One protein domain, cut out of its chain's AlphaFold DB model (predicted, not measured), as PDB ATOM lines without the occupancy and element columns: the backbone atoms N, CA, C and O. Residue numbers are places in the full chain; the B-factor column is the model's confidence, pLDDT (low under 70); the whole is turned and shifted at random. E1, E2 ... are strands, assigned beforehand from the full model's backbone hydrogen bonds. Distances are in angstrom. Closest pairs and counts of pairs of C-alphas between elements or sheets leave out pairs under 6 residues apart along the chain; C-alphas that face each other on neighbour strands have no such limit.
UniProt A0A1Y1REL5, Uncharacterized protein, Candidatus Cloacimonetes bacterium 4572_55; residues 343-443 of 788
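Overview. This is residues 343 to 443 of the 788 residues of an uncharacterized protein of Candidatus Cloacimonetes bacterium 4572_55 (UniProt A0A1Y1REL5). The chain is wound in stacked turns, a short solenoid with a three-sided cross-section and a parallel sheet along each side. E1, residues 348 to 349 and E2 make the first turn, followed by E3, E4, E5, then E6, E7, E8, then E9, E10, E11, and E12 stacks beside E9. The printed part has 101 residues with twelve named strands, E1 to E12 in order, and no named helix; the class is all strand, though under half of the residues, 46, are in named elements. The sheets, all parallel, run E1 E3 E6 E9 E12, E2 E5 E8 E11 and E4 E7 E10. The whole is compact, with a radius of gyration of the C-alphas of 12.6 A and spans of 37 by 28 by 20 A.

Along the chain. Find C-alpha 343 at (16.244, -41.580, 23.733), where E1 begins; it covers residues 343 to 345, 6.4 A. Next come E2, 352 to 354, 6.9 A; E3, 361 to 363, 6.3 A; E4, 367 to 369, 7.0 A; E5, 374 to 377, 9.9 A; E6, 382 to 385, 9.9 A; and E7, 390 to 393, 9.4 A. E8, 396 to 400, is 12.4 A long. E9, 407 to 411, begins at C-alpha 407 (23.613, -33.199, 34.167) and is 13.6 A long. E10, 420 to 424, spans 11.9 A, and E11, 434 to 436, 6.1 A. E12, 438 to 441, 9.7 A, ends at C-alpha 441 (29.472, -26.822, 27.097).

Arrangement. Begin at edge strand E1, parallel to E3 at 25 degrees, with N 345 and O 362 2.8 A apart. E3 and E6 have N 363 and O 384 at 2.8 A; E6 and E9, N 383 and O 408 at 2.8 A; E9 and edge strand E12, N 439 and O 407 at 2.8 A. Across this sheet the strands' lines turn by 62 degrees. In the sheet E2 E5 E8 E11 they turn by 15 degrees; look for N 354 and O 376 at 2.8 A, N 398 and O 375 at 2.8 A, and N 436 and O 399 at 2.9 A. In the sheet E4 E7 E10, N 369 and O 392 are 2.8 A apart and N 393 and O 422 2.7 A. Residues 348 to 349 pair, parallel, with residues 367 to 368 of E4. E11 runs on into E12 across a break of 1 residue, at 85 degrees. The closest C-alphas of E8 and E12, those of Ile 400 and Cys 438, are 7.3 A apart.

Size, cuts and confidence. The C-alphas farthest apart, those of Glu 415 and Ala 429, are 38.2 A apart. The printed part has no cut and no long link. The mean pLDDT of the printed part is 91.1; look at residues 427 to 430 for values under 70.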
ATOM      1  N   THR A 343      17.624 -41.933  24.067       93.56
ATOM      2  CA  THR A 343      16.244 -41.580  23.733       93.56
ATOM      3  C   THR A 343      16.256 -40.494  22.667       93.56
ATOM      4  O   THR A 343      16.625 -39.356  22.941       93.56
ATOM      5  N   GLU A 344      15.814 -40.819  21.452       95.31
ATOM      6  CA  GLU A 344      15.673 -39.830  20.378       95.31
ATOM      7  C   GLU A 344      14.511 -38.864  20.653       95.31
ATOM      8  O   GLU A 344      13.366 -39.278  20.870       95.31
ATOM      9  N   ILE A 345      14.789 -37.562  20.575       97.50
ATOM     10  CA  ILE A 345      13.809 -36.483  20.684       97.50
ATOM     11  C   ILE A 345      13.792 -35.711  19.364       97.50
ATOM     12  O   ILE A 345      14.641 -34.863  19.102       97.50
ATOM     13  N   SER A 346      12.782 -35.959  18.529       95.62
ATOM     14  CA  SER A 346      12.662 -35.380  17.180       95.62
ATOM     15  C   SER A 346      12.387 -33.862  17.128       95.62
ATOM     16  O   SER A 346      12.103 -33.334  16.054       95.62
ATOM     17  N   GLY A 347      12.380 -33.170  18.270       94.81
ATOM     18  CA  GLY A 347      11.914 -31.788  18.419       94.81
ATOM     19  C   GLY A 347      10.431 -31.660  18.801       94.81
ATOM     20  O   GLY A 347       9.661 -32.625  18.767       94.81
ATOM     21  N   GLY A 348      10.018 -30.442  19.154       97.88
ATOM     22  CA  GLY A 348       8.662 -30.085  19.576       97.88
ATOM     23  C   GLY A 348       8.499 -29.935  21.090       97.88
ATOM     24  O   GLY A 348       9.446 -29.668  21.826       97.88
ATOM     25  N   ASN A 349       7.263 -30.066  21.570       98.25
ATOM     26  CA  ASN A 349       6.969 -29.870  22.987       98.25
ATOM     27  C   ASN A 349       7.478 -31.045  23.832       98.25
ATOM     28  O   ASN A 349       7.139 -32.194  23.548       98.25
ATOM     29  N   VAL A 350       8.201 -30.741  24.908       98.25
ATOM     30  CA  VAL A 350       8.716 -31.711  25.882       98.25
ATOM     31  C   VAL A 350       8.230 -31.373  27.293       98.25
ATOM     32  O   VAL A 350       8.084 -30.206  27.657       98.25
ATOM     33  N   SER A 351       7.942 -32.403  28.085       97.38
ATOM     34  CA  SER A 351       7.617 -32.306  29.512       97.38
ATOM     35  C   SER A 351       7.767 -33.677  30.179       97.38
ATOM     36  O   SER A 351       8.028 -34.679  29.509       97.38
ATOM     37  N   GLY A 352       7.599 -33.739  31.499       96.94
ATOM     38  CA  GLY A 352       7.733 -34.967  32.277       96.94
ATOM     39  C   GLY A 352       9.118 -35.106  32.900       96.94
ATOM     40  O   GLY A 352       9.691 -34.111  33.332       96.94
ATOM     41  N   ASN A 353       9.611 -36.341  32.995       98.12
ATOM     42  CA  ASN A 353      10.881 -36.664  33.641       98.12
ATOM     43  C   ASN A 353      11.841 -37.312  32.646       98.12
ATOM     44  O   ASN A 353      11.463 -38.279  31.979       98.12
ATOM     45  N   TRP A 354      13.061 -36.799  32.583       97.88
ATOM     46  CA  TRP A 354      14.187 -37.408  31.896       97.88
ATOM     47  C   TRP A 354      15.102 -38.042  32.936       97.88
ATOM     48  O   TRP A 354      15.628 -37.346  33.797       97.88
ATOM     49  N   SER A 355      15.234 -39.364  32.880       94.75
ATOM     50  CA  SER A 355      15.971 -40.168  33.858       94.75
ATOM     51  C   SER A 355      17.193 -40.814  33.223       94.75
ATOM     52  O   SER A 355      17.215 -41.016  32.008       94.75
ATOM     53  N   ILE A 356      18.145 -41.252  34.046       85.81
ATOM     54  CA  ILE A 356      19.366 -41.930  33.585       85.81
ATOM     55  C   ILE A 356      19.086 -43.137  32.668       85.81
ATOM     56  O   ILE A 356      19.778 -43.323  31.675       85.81
ATOM     57  N   ASP A 357      17.996 -43.880  32.903       86.19
ATOM     58  CA  ASP A 357      17.568 -45.014  32.059       86.19
ATOM     59  C   ASP A 357      17.305 -44.636  30.587       86.19
ATOM     60  O   ASP A 357      17.329 -45.499  29.709       86.19
ATOM     61  N   GLY A 358      16.976 -43.368  30.324       88.19
ATOM     62  CA  GLY A 358      16.732 -42.839  28.984       88.19
ATOM     63  C   GLY A 358      17.919 -42.077  28.398       88.19
ATOM     64  O   GLY A 358      17.823 -41.634  27.253       88.19
ATOM     65  N   SER A 359      18.998 -41.912  29.161       89.81
ATOM     66  CA  SER A 359      20.182 -41.162  28.757       89.81
ATOM     67  C   SER A 359      21.062 -41.972  27.779       89.81
ATOM     68  O   SER A 359      21.125 -43.201  27.892       89.81
ATOM     69  N   PRO A 360      21.731 -41.320  26.808       92.12
ATOM     70  CA  PRO A 360      21.627 -39.897  26.464       92.12
ATOM     71  C   PRO A 360      20.290 -39.542  25.795       92.12
ATOM     72  O   PRO A 360      19.723 -40.328  25.039       92.12
ATOM     73  N   TYR A 361      19.781 -38.333  26.034       95.75
ATOM     74  CA  TYR A 361      18.657 -37.781  25.271       95.75
ATOM     75  C   TYR A 361      19.199 -37.078  24.023       95.75
ATOM     76  O   TYR A 361      19.844 -36.039  24.132       95.75
ATOM     77  N   LEU A 362      18.938 -37.651  22.845       94.62
ATOM     78  CA  LEU A 362      19.478 -37.204  21.557       94.62
ATOM     79  C   LEU A 362      18.508 -36.226  20.886       94.62
ATOM     80  O   LEU A 362      17.456 -36.623  20.376       94.62
ATOM     81  N   ILE A 363      18.838 -34.937  20.896       97.69
ATOM     82  CA  ILE A 363      17.962 -33.865  20.419       97.69
ATOM     83  C   ILE A 363      18.178 -33.635  18.918       97.69
ATOM     84  O   ILE A 363      19.195 -33.095  18.493       97.69
ATOM     85  N   GLN A 364      17.188 -34.021  18.111       96.38
ATOM     86  CA  GLN A 364      17.208 -33.972  16.638       96.38
ATOM     87  C   GLN A 364      16.371 -32.820  16.052       96.38
ATOM     88  O   GLN A 364      16.150 -32.741  14.843       96.38
ATOM     89  N   GLY A 365      15.859 -31.938  16.907       96.38
ATOM     90  CA  GLY A 365      15.110 -30.750  16.519       96.38
ATOM     91  C   GLY A 365      14.897 -29.818  17.706       96.38
ATOM     92  O   GLY A 365      15.021 -30.242  18.852       96.38
ATOM     93  N   GLU A 366      14.543 -28.557  17.445       96.25
ATOM     94  CA  GLU A 366      14.240 -27.581  18.502       96.25
ATOM     95  C   GLU A 366      13.151 -28.103  19.445       96.25
ATOM     96  O   GLU A 366      12.106 -28.586  18.995       96.25
ATOM     97  N   ILE A 367      13.384 -27.986  20.753       98.38
ATOM     98  CA  ILE A 367      12.451 -28.428  21.792       98.38
ATOM     99  C   ILE A 367      11.933 -27.249  22.606       98.38
ATOM    100  O   ILE A 367      12.595 -26.225  22.769       98.38
ATOM    101  N   THR A 368      10.716 -27.380  23.121       97.75
ATOM    102  CA  THR A 368      10.076 -26.348  23.941       97.75
ATOM    103  C   THR A 368       9.400 -26.976  25.146       97.75
ATOM    104  O   THR A 368       8.640 -27.926  24.990       97.75
ATOM    105  N   ILE A 369       9.610 -26.420  26.335       96.56
ATOM    106  CA  ILE A 369       8.804 -26.699  27.524       96.56
ATOM    107  C   ILE A 369       7.635 -25.709  27.518       96.56
ATOM    108  O   ILE A 369       7.859 -24.514  27.744       96.56
ATOM    109  N   PRO A 370       6.392 -26.147  27.246       94.62
ATOM    110  CA  PRO A 370       5.262 -25.232  27.129       94.62
ATOM    111  C   PRO A 370       4.897 -24.558  28.453       94.62
ATOM    112  O   PRO A 370       5.169 -25.075  29.534       94.62
ATOM    113  N   ILE A 371       4.181 -23.436  28.369       90.31
ATOM    114  CA  ILE A 371       3.588 -22.759  29.533       90.31
ATOM    115  C   ILE A 371       2.817 -23.773  30.398       90.31
ATOM    116  O   ILE A 371       2.008 -24.534  29.873       90.31
ATOM    117  N   GLN A 372       3.028 -23.729  31.720       86.88
ATOM    118  CA  GLN A 372       2.454 -24.633  32.740       86.88
ATOM    119  C   GLN A 372       2.940 -26.089  32.715       86.88
ATOM    120  O   GLN A 372       2.610 -26.838  33.635       86.88
ATOM    121  N   GLU A 373       3.748 -26.486  31.739       93.69
ATOM    122  CA  GLU A 373       4.411 -27.784  31.754       93.69
ATOM    123  C   GLU A 373       5.726 -27.710  32.538       93.69
ATOM    124  O   GLU A 373       6.298 -26.640  32.767       93.69
ATOM    125  N   THR A 374       6.196 -28.864  33.000       94.81
ATOM    126  CA  THR A 374       7.502 -28.999  33.648       94.81
ATOM    127  C   THR A 374       8.284 -30.103  32.966       94.81
ATOM    128  O   THR A 374       7.738 -31.188  32.766       94.81
ATOM    129  N   LEU A 375       9.546 -29.832  32.653       97.94
ATOM    130  CA  LEU A 375      10.543 -30.859  32.389       97.94
ATOM    131  C   LEU A 375      11.454 -30.963  33.612       97.94
ATOM    132  O   LEU A 375      12.022 -29.959  34.039       97.94
ATOM    133  N   THR A 376      11.562 -32.162  34.167       98.12
ATOM    134  CA  THR A 376      12.546 -32.519  35.189       98.12
ATOM    135  C   THR A 376      13.619 -33.382  34.543       98.12
ATOM    136  O   THR A 376      13.283 -34.271  33.761       98.12
ATOM    137  N   ILE A 377      14.881 -33.109  34.854       98.06
ATOM    138  CA  ILE A 377      16.035 -33.884  34.403       98.06
ATOM    139  C   ILE A 377      16.773 -34.351  35.659       98.06
ATOM    140  O   ILE A 377      17.126 -33.521  36.501       98.06
ATOM    141  N   ASP A 378      16.908 -35.668  35.805       94.38
ATOM    142  CA  ASP A 378      17.538 -36.320  36.956       94.38
ATOM    143  C   ASP A 378      19.082 -36.250  36.875       94.38
ATOM    144  O   ASP A 378      19.616 -36.072  35.777       94.38
ATOM    145  N   PRO A 379      19.808 -36.424  38.000       90.25
ATOM    146  CA  PRO A 379      21.273 -36.474  38.023       90.25
ATOM    147  C   PRO A 379      21.894 -37.467  37.031       90.25
ATOM    148  O   PRO A 379      21.307 -38.506  36.713       90.25
ATOM    149  N   GLY A 380      23.079 -37.115  36.526       82.38
ATOM    150  CA  GLY A 380      23.880 -37.906  35.586       82.38
ATOM    151  C   GLY A 380      23.332 -37.980  34.158       82.38
ATOM    152  O   GLY A 380      23.922 -38.637  33.301       82.38
ATOM    153  N   VAL A 381      22.188 -37.355  33.866       92.62
ATOM    154  CA  VAL A 381      21.604 -37.394  32.521       92.62
ATOM    155  C   VAL A 381      22.432 -36.553  31.549       92.62
ATOM    156  O   VAL A 381      22.586 -35.349  31.728       92.62
ATOM    157  N   SER A 382      22.859 -37.174  30.452       93.06
ATOM    158  CA  SER A 382      23.368 -36.489  29.264       93.06
ATOM    159  C   SER A 382      22.233 -36.096  28.302       93.06
ATOM    160  O   SER A 382      21.350 -36.907  27.985       93.06
ATOM    161  N   VAL A 383      22.260 -34.846  27.838       96.94
ATOM    162  CA  VAL A 383      21.389 -34.231  26.830       96.94
ATOM    163  C   VAL A 383      22.279 -33.754  25.681       96.94
ATOM    164  O   VAL A 383      22.956 -32.732  25.790       96.94
ATOM    165  N   ARG A 384      22.268 -34.492  24.567       93.94
ATOM    166  CA  ARG A 384      23.159 -34.251  23.423       93.94
ATOM    167  C   ARG A 384      22.377 -33.705  22.243       93.94
ATOM    168  O   ARG A 384      21.428 -34.329  21.761       93.94
ATOM    169  N   PHE A 385      22.756 -32.531  21.766       96.38
ATOM    170  CA  PHE A 385      22.129 -31.894  20.617       96.38
ATOM    171  C   PHE A 385      22.829 -32.309  19.321       96.38
ATOM    172  O   PHE A 385      23.999 -32.012  19.100       96.38
ATOM    173  N   GLN A 386      22.082 -32.942  18.415       94.31
ATOM    174  CA  GLN A 386      22.602 -33.447  17.134       94.31
ATOM    175  C   GLN A 386      22.576 -32.385  16.019       94.31
ATOM    176  O   GLN A 386      22.608 -32.695  14.826       94.31
ATOM    177  N   GLY A 387      22.440 -31.116  16.398       92.62
ATOM    178  CA  GLY A 387      22.367 -29.977  15.498       92.62
ATOM    179  C   GLY A 387      22.152 -28.670  16.254       92.62
ATOM    180  O   GLY A 387      21.979 -28.659  17.473       92.62
ATOM    181  N   HIS A 388      22.124 -27.568  15.503       93.56
ATOM    182  CA  HIS A 388      21.991 -26.213  16.042       93.56
ATOM    183  C   HIS A 388      20.560 -25.917  16.521       93.56
ATOM    184  O   HIS A 388      19.778 -25.243  15.845       93.56
ATOM    185  N   TYR A 389      20.180 -26.496  17.659       94.94
ATOM    186  CA  TYR A 389      18.823 -26.444  18.196       94.94
ATOM    187  C   TYR A 389      18.770 -25.760  19.561       94.94
ATOM    188  O   TYR A 389      19.699 -25.837  20.362       94.94
ATOM    189  N   LYS A 390      17.639 -25.103  19.828       95.19
ATOM    190  CA  LYS A 390      17.326 -24.469  21.111       95.19
ATOM    191  C   LYS A 390      16.570 -25.425  22.028       95.19
ATOM    192  O   LYS A 390      15.721 -26.194  21.564       95.19
ATOM    193  N   LEU A 391      16.784 -25.266  23.334       97.56
ATOM    194  CA  LEU A 391      15.843 -25.693  24.368       97.56
ATOM    195  C   LEU A 391      15.106 -24.460  24.887       97.56
ATOM    196  O   LEU A 391      15.659 -23.677  25.649       97.56
ATOM    197  N   ILE A 392      13.858 -24.270  24.460       96.00
ATOM    198  CA  ILE A 392      13.050 -23.096  24.821       96.00
ATOM    199  C   ILE A 392      12.217 -23.400  26.068       96.00
ATOM    200  O   ILE A 392      11.470 -24.376  26.110       96.00
ATOM    201  N   VAL A 393      12.288 -22.543  27.078       95.50
ATOM    202  CA  VAL A 393      11.579 -22.673  28.350       95.50
ATOM    203  C   VAL A 393      10.530 -21.568  28.466       95.50
ATOM    204  O   VAL A 393      10.843 -20.426  28.788       95.50
ATOM    205  N   LEU A 394       9.266 -21.937  28.225       92.44
ATOM    206  CA  LEU A 394       8.081 -21.103  28.500       92.44
ATOM    207  C   LEU A 394       7.341 -21.547  29.777       92.44
ATOM    208  O   LEU A 394       6.468 -20.847  30.297       92.44
ATOM    209  N   GLY A 395       7.595 -22.786  30.204       92.25
ATOM    210  CA  GLY A 395       7.076 -23.400  31.422       92.25
ATOM    211  C   GLY A 395       8.125 -23.413  32.523       92.25
ATOM    212  O   GLY A 395       8.581 -22.367  32.973       92.25
ATOM    213  N   ARG A 396       8.487 -24.612  32.986       92.62
ATOM    214  CA  ARG A 396       9.481 -24.802  34.045       92.62
ATOM    215  C   ARG A 396      10.490 -25.889  33.696       92.62
ATOM    216  O   ARG A 396      10.092 -27.003  33.365       92.62
ATOM    217  N   LEU A 397      11.770 -25.581  33.861       96.31
ATOM    218  CA  LEU A 397      12.868 -26.540  33.774       96.31
ATOM    219  C   LEU A 397      13.416 -26.811  35.177       96.31
ATOM    220  O   LEU A 397      13.787 -25.878  35.882       96.31
ATOM    221  N   LEU A 398      13.443 -28.074  35.589       96.38
ATOM    222  CA  LEU A 398      14.096 -28.537  36.812       96.38
ATOM    223  C   LEU A 398      15.238 -29.481  36.423       96.38
ATOM    224  O   LEU A 398      15.047 -30.693  36.418       96.38
ATOM    225  N   ALA A 399      16.393 -28.920  36.073       96.31
ATOM    226  CA  ALA A 399      17.634 -29.664  35.890       96.31
ATOM    227  C   ALA A 399      18.420 -29.582  37.203       96.31
ATOM    228  O   ALA A 399      18.929 -28.520  37.561       96.31
ATOM    229  N   ILE A 400      18.391 -30.657  37.991       91.94
ATOM    230  CA  ILE A 400      18.993 -30.693  39.329       91.94
ATOM    231  C   ILE A 400      19.830 -31.967  39.427       91.94
ATOM    232  O   ILE A 400      19.288 -33.031  39.724       91.94
ATOM    233  N   GLY A 401      21.125 -31.840  39.144       82.88
ATOM    234  CA  GLY A 401      22.110 -32.907  39.273       82.88
ATOM    235  C   GLY A 401      22.648 -33.071  40.696       82.88
ATOM    236  O   GLY A 401      22.068 -32.566  41.666       82.88
ATOM    237  N   ALA A 402      23.784 -33.757  40.795       73.88
ATOM    238  CA  ALA A 402      24.612 -33.860  41.994       73.88
ATOM    239  C   ALA A 402      26.091 -33.619  41.641       73.88
ATOM    240  O   ALA A 402      26.450 -33.655  40.469       73.88
ATOM    241  N   GLU A 403      26.930 -33.366  42.645       70.81
ATOM    242  CA  GLU A 403      28.366 -33.071  42.491       70.81
ATOM    243  C   GLU A 403      29.116 -34.157  41.702       70.81
ATOM    244  O   GLU A 403      29.880 -33.846  40.799       70.81
ATOM    245  N   ASP A 404      28.824 -35.427  41.984       72.25
ATOM    246  CA  ASP A 404      29.391 -36.610  41.329       72.25
ATOM    247  C   ASP A 404      28.579 -37.102  40.116       72.25
ATOM    248  O   ASP A 404      29.007 -37.997  39.389       72.25
ATOM    249  N   GLU A 405      27.402 -36.522  39.881       79.19
ATOM    250  CA  GLU A 405      26.464 -36.911  38.826       79.19
ATOM    251  C   GLU A 405      25.859 -35.655  38.176       79.19
ATOM    252  O   GLU A 405      24.639 -35.423  38.207       79.19
ATOM    253  N   MET A 406      26.715 -34.803  37.600       82.38
ATOM    254  CA  MET A 406      26.255 -33.600  36.904       82.38
ATOM    255  C   MET A 406      25.387 -33.954  35.690       82.38
ATOM    256  O   MET A 406      25.607 -34.945  34.993       82.38
ATOM    257  N   ILE A 407      24.385 -33.121  35.414       92.56
ATOM    258  CA  ILE A 407      23.613 -33.199  34.167       92.56
ATOM    259  C   ILE A 407      24.436 -32.545  33.064       92.56
ATOM    260  O   ILE A 407      24.842 -31.396  33.209       92.56
ATOM    261  N   HIS A 408      24.643 -33.236  31.949       94.94
ATOM    262  CA  HIS A 408      25.511 -32.757  30.875       94.94
ATOM    263  C   HIS A 408      24.702 -32.288  29.666       94.94
ATOM    264  O   HIS A 408      23.970 -33.074  29.069       94.94
ATOM    265  N   PHE A 409      24.826 -31.014  29.300       98.06
ATOM    266  CA  PHE A 409      24.282 -30.441  28.069       98.06
ATOM    267  C   PHE A 409      25.431 -30.161  27.100       98.06
ATOM    268  O   PHE A 409      26.303 -29.350  27.403       98.06
ATOM    269  N   THR A 410      25.416 -30.820  25.941       95.38
ATOM    270  CA  THR A 410      26.512 -30.743  24.962       95.38
ATOM    271  C   THR A 410      26.012 -30.937  23.526       95.38
ATOM    272  O   THR A 410      24.833 -31.243  23.300       95.38
ATOM    273  N   ALA A 411      26.887 -30.771  22.535       91.56
ATOM    274  CA  ALA A 411      26.596 -31.007  21.122       91.56
ATOM    275  C   ALA A 411      27.355 -32.228  20.578       91.56
ATOM    276  O   ALA A 411      28.427 -32.577  21.049       91.56
ATOM    277  N   ASP A 412      26.827 -32.854  19.524       86.12
ATOM    278  CA  ASP A 412      27.566 -33.899  18.788       86.12
ATOM    279  C   ASP A 412      28.691 -33.307  17.916       86.12
ATOM    280  O   ASP A 412      29.592 -34.013  17.469       86.12
ATOM    281  N   ASN A 413      28.603 -32.018  17.584       85.69
ATOM    282  CA  ASN A 413      29.542 -31.344  16.699       85.69
ATOM    283  C   ASN A 413      29.940 -29.997  17.302       85.69
ATOM    284  O   ASN A 413      29.143 -29.063  17.283       85.69
ATOM    285  N   VAL A 414      31.185 -29.899  17.767       82.69
ATOM    286  CA  VAL A 414      31.762 -28.701  18.401       82.69
ATOM    287  C   VAL A 414      31.797 -27.470  17.489       82.69
ATOM    288  O   VAL A 414      31.660 -26.346  17.961       82.69
ATOM    289  N   GLU A 415      31.967 -27.651  16.174       84.44
ATOM    290  CA  GLU A 415      32.045 -26.527  15.227       84.44
ATOM    291  C   GLU A 415      30.680 -25.862  15.044       84.44
ATOM    292  O   GLU A 415      30.569 -24.640  14.951       84.44
ATOM    293  N   THR A 416      29.633 -26.684  14.979       87.94
ATOM    294  CA  THR A 416      28.252 -26.214  14.897       87.94
ATOM    295  C   THR A 416      27.792 -25.736  16.269       87.94
ATOM    296  O   THR A 416      27.195 -24.669  16.375       87.94
ATOM    297  N   GLY A 417      28.111 -26.494  17.315       91.50
ATOM    298  CA  GLY A 417      27.560 -26.336  18.650       91.50
ATOM    299  C   GLY A 417      26.052 -26.585  18.697       91.50
ATOM    300  O   GLY A 417      25.388 -26.876  17.694       91.50
ATOM    301  N   TRP A 418      25.500 -26.459  19.895       94.81
ATOM    302  CA  TRP A 418      24.058 -26.350  20.110       94.81
ATOM    303  C   TRP A 418      23.701 -24.894  20.370       94.81
ATOM    304  O   TRP A 418      24.576 -24.089  20.653       94.81
ATOM    305  N   HIS A 419      22.431 -24.505  20.255       93.25
ATOM    306  CA  HIS A 419      22.145 -23.078  20.333       93.25
ATOM    307  C   HIS A 419      22.303 -22.519  21.749       93.25
ATOM    308  O   HIS A 419      23.075 -21.586  21.912       93.25
ATOM    309  N   ALA A 420      21.422 -22.925  22.672       95.31
ATOM    310  CA  ALA A 420      21.334 -22.451  24.060       95.31
ATOM    311  C   ALA A 420      20.087 -23.022  24.761       95.31
ATOM    312  O   ALA A 420      19.090 -23.373  24.107       95.31
ATOM    313  N   ILE A 421      20.081 -22.983  26.097       97.75
ATOM    314  CA  ILE A 421      18.857 -23.000  26.903       97.75
ATOM    315  C   ILE A 421      18.291 -21.577  26.923       97.75
ATOM    316  O   ILE A 421      18.942 -20.632  27.364       97.75
ATOM    317  N   ARG A 422      17.060 -21.412  26.441       95.19
ATOM    318  CA  ARG A 422      16.389 -20.121  26.265       95.19
ATOM    319  C   ARG A 422      15.211 -19.987  27.215       95.19
ATOM    320  O   ARG A 422      14.163 -20.573  26.967       95.19
ATOM    321  N   PHE A 423      15.346 -19.194  28.269       94.50
ATOM    322  CA  PHE A 423      14.214 -18.796  29.106       94.50
ATOM    323  C   PHE A 423      13.531 -17.576  28.490       94.50
ATOM    324  O   PHE A 423      14.157 -16.529  28.341       94.50
ATOM    325  N   GLU A 424      12.255 -17.712  28.118       89.81
ATOM    326  CA  GLU A 424      11.519 -16.665  27.401       89.81
ATOM    327  C   GLU A 424      10.189 -16.332  28.098       89.81
ATOM    328  O   GLU A 424       9.254 -17.137  28.092       89.81
ATOM    329  N   SER A 425      10.095 -15.125  28.671       81.38
ATOM    330  CA  SER A 425       8.856 -14.464  29.124       81.38
ATOM    331  C   SER A 425       7.901 -15.366  29.911       81.38
ATOM    332  O   SER A 425       6.696 -15.463  29.625       81.38
ATOM    333  N   THR A 426       8.427 -16.061  30.919       74.50
ATOM    334  CA  THR A 426       7.589 -16.883  31.795       74.50
ATOM    335  C   THR A 426       6.989 -16.012  32.885       74.50
ATOM    336  O   THR A 426       7.674 -15.262  33.565       74.50
ATOM    337  N   SER A 427       5.679 -16.150  33.103       68.94
ATOM    338  CA  SER A 427       4.982 -15.496  34.217       68.94
ATOM    339  C   SER A 427       5.759 -15.650  35.530       68.94
ATOM    340  O   SER A 427       5.951 -16.776  35.997       68.94
ATOM    341  N   ALA A 428       6.077 -14.533  36.191       66.19
ATOM    342  CA  ALA A 428       6.759 -14.499  37.490       66.19
ATOM    343  C   ALA A 428       6.075 -15.341  38.593       66.19
ATOM    344  O   ALA A 428       6.673 -15.642  39.628       66.19
ATOM    345  N   ALA A 429       4.803 -15.728  38.421       63.09
ATOM    346  CA  ALA A 429       4.100 -16.633  39.337       63.09
ATOM    347  C   ALA A 429       4.467 -18.119  39.150       63.09
ATOM    348  O   ALA A 429       4.275 -18.905  40.077       63.09
ATOM    349  N   ASN A 430       4.960 -18.497  37.971       64.75
ATOM    350  CA  ASN A 430       5.342 -19.865  37.604       64.75
ATOM    351  C   ASN A 430       6.860 -20.063  37.555       64.75
ATOM    352  O   ASN A 430       7.331 -21.202  37.562       64.75
ATOM    353  N   ASP A 431       7.596 -18.959  37.531       71.88
ATOM    354  CA  ASP A 431       9.042 -18.923  37.560       71.88
ATOM    355  C   ASP A 431       9.584 -19.595  38.838       71.88
ATOM    356  O   ASP A 431       9.421 -19.121  39.967       71.88
ATOM    357  N   SER A 432      10.101 -20.804  38.641       80.94
ATOM    358  CA  SER A 432      10.710 -21.665  39.660       80.94
ATOM    359  C   SER A 432      11.688 -22.650  39.018       80.94
ATOM    360  O   SER A 432      11.873 -23.764  39.519       80.94
ATOM    361  N   SER A 433      12.241 -22.265  37.866       91.50
ATOM    362  CA  SER A 433      13.203 -23.086  37.142       91.50
ATOM    363  C   SER A 433      14.532 -23.127  37.885       91.50
ATOM    364  O   SER A 433      14.887 -22.195  38.608       91.50
ATOM    365  N   LYS A 434      15.247 -24.236  37.728       92.81
ATOM    366  CA  LYS A 434      16.527 -24.490  38.381       92.81
ATOM    367  C   LYS A 434      17.461 -25.198  37.415       92.81
ATOM    368  O   LYS A 434      17.026 -26.138  36.747       92.81
ATOM    369  N   ILE A 435      18.703 -24.739  37.394       96.81
ATOM    370  CA  ILE A 435      19.844 -25.383  36.754       96.81
ATOM    371  C   ILE A 435      20.884 -25.517  37.864       96.81
ATOM    372  O   ILE A 435      21.421 -24.516  38.328       96.81
ATOM    373  N   ILE A 436      21.038 -26.726  38.397       91.06
ATOM    374  CA  ILE A 436      21.909 -26.999  39.542       91.06
ATOM    375  C   ILE A 436      22.732 -28.247  39.247       91.06
ATOM    376  O   ILE A 436      22.139 -29.220  38.777       91.06
ATOM    377  N   PHE A 437      24.042 -28.239  39.525       86.75
ATOM    378  CA  PHE A 437      24.943 -29.360  39.205       86.75
ATOM    379  C   PHE A 437      24.801 -29.795  37.745       86.75
ATOM    380  O   PHE A 437      24.443 -30.931  37.426       86.75
ATOM    381  N   CYS A 438      24.972 -28.827  36.852       95.69
ATOM    382  CA  CYS A 438      24.917 -29.038  35.414       95.69
ATOM    383  C   CYS A 438      26.255 -28.640  34.795       95.69
ATOM    384  O   CYS A 438      26.812 -27.603  35.147       95.69
ATOM    385  N   HIS A 439      26.717 -29.429  33.835       97.12
ATOM    386  CA  HIS A 439      27.799 -29.071  32.937       97.12
ATOM    387  C   HIS A 439      27.187 -28.637  31.598       97.12
ATOM    388  O   HIS A 439      26.472 -29.414  30.960       97.12
ATOM    389  N   LEU A 440      27.407 -27.383  31.204       98.38
ATOM    390  CA  LEU A 440      26.934 -26.811  29.946       98.38
ATOM    391  C   LEU A 440      28.129 -26.378  29.099       98.38
ATOM    392  O   LEU A 440      28.786 -25.385  29.416       98.38
ATOM    393  N   GLU A 441      28.358 -27.095  28.003       96.25
ATOM    394  CA  GLU A 441      29.472 -26.822  27.097       96.25
ATOM    395  C   GLU A 441      29.081 -26.885  25.627       96.25
ATOM    396  O   GLU A 441      28.055 -27.462  25.266       96.25
ATOM    397  N   GLN A 442      29.920 -26.308  24.761       94.81
ATOM    398  CA  GLN A 442      29.763 -26.343  23.299       94.81
ATOM    399  C   GLN A 442      28.476 -25.673  22.795       94.81
ATOM    400  O   GLN A 442      28.000 -25.928  21.682       94.81
ATOM    401  N   GLY A 443      27.894 -24.801  23.614       95.56
ATOM    402  CA  GLY A 443      26.865 -23.874  23.187       95.56
ATOM    403  C   GLY A 443      27.454 -22.862  22.208       95.56
ATOM    404  O   GLY A 443      28.596 -22.439  22.348       95.56
TER     405      GLY A 443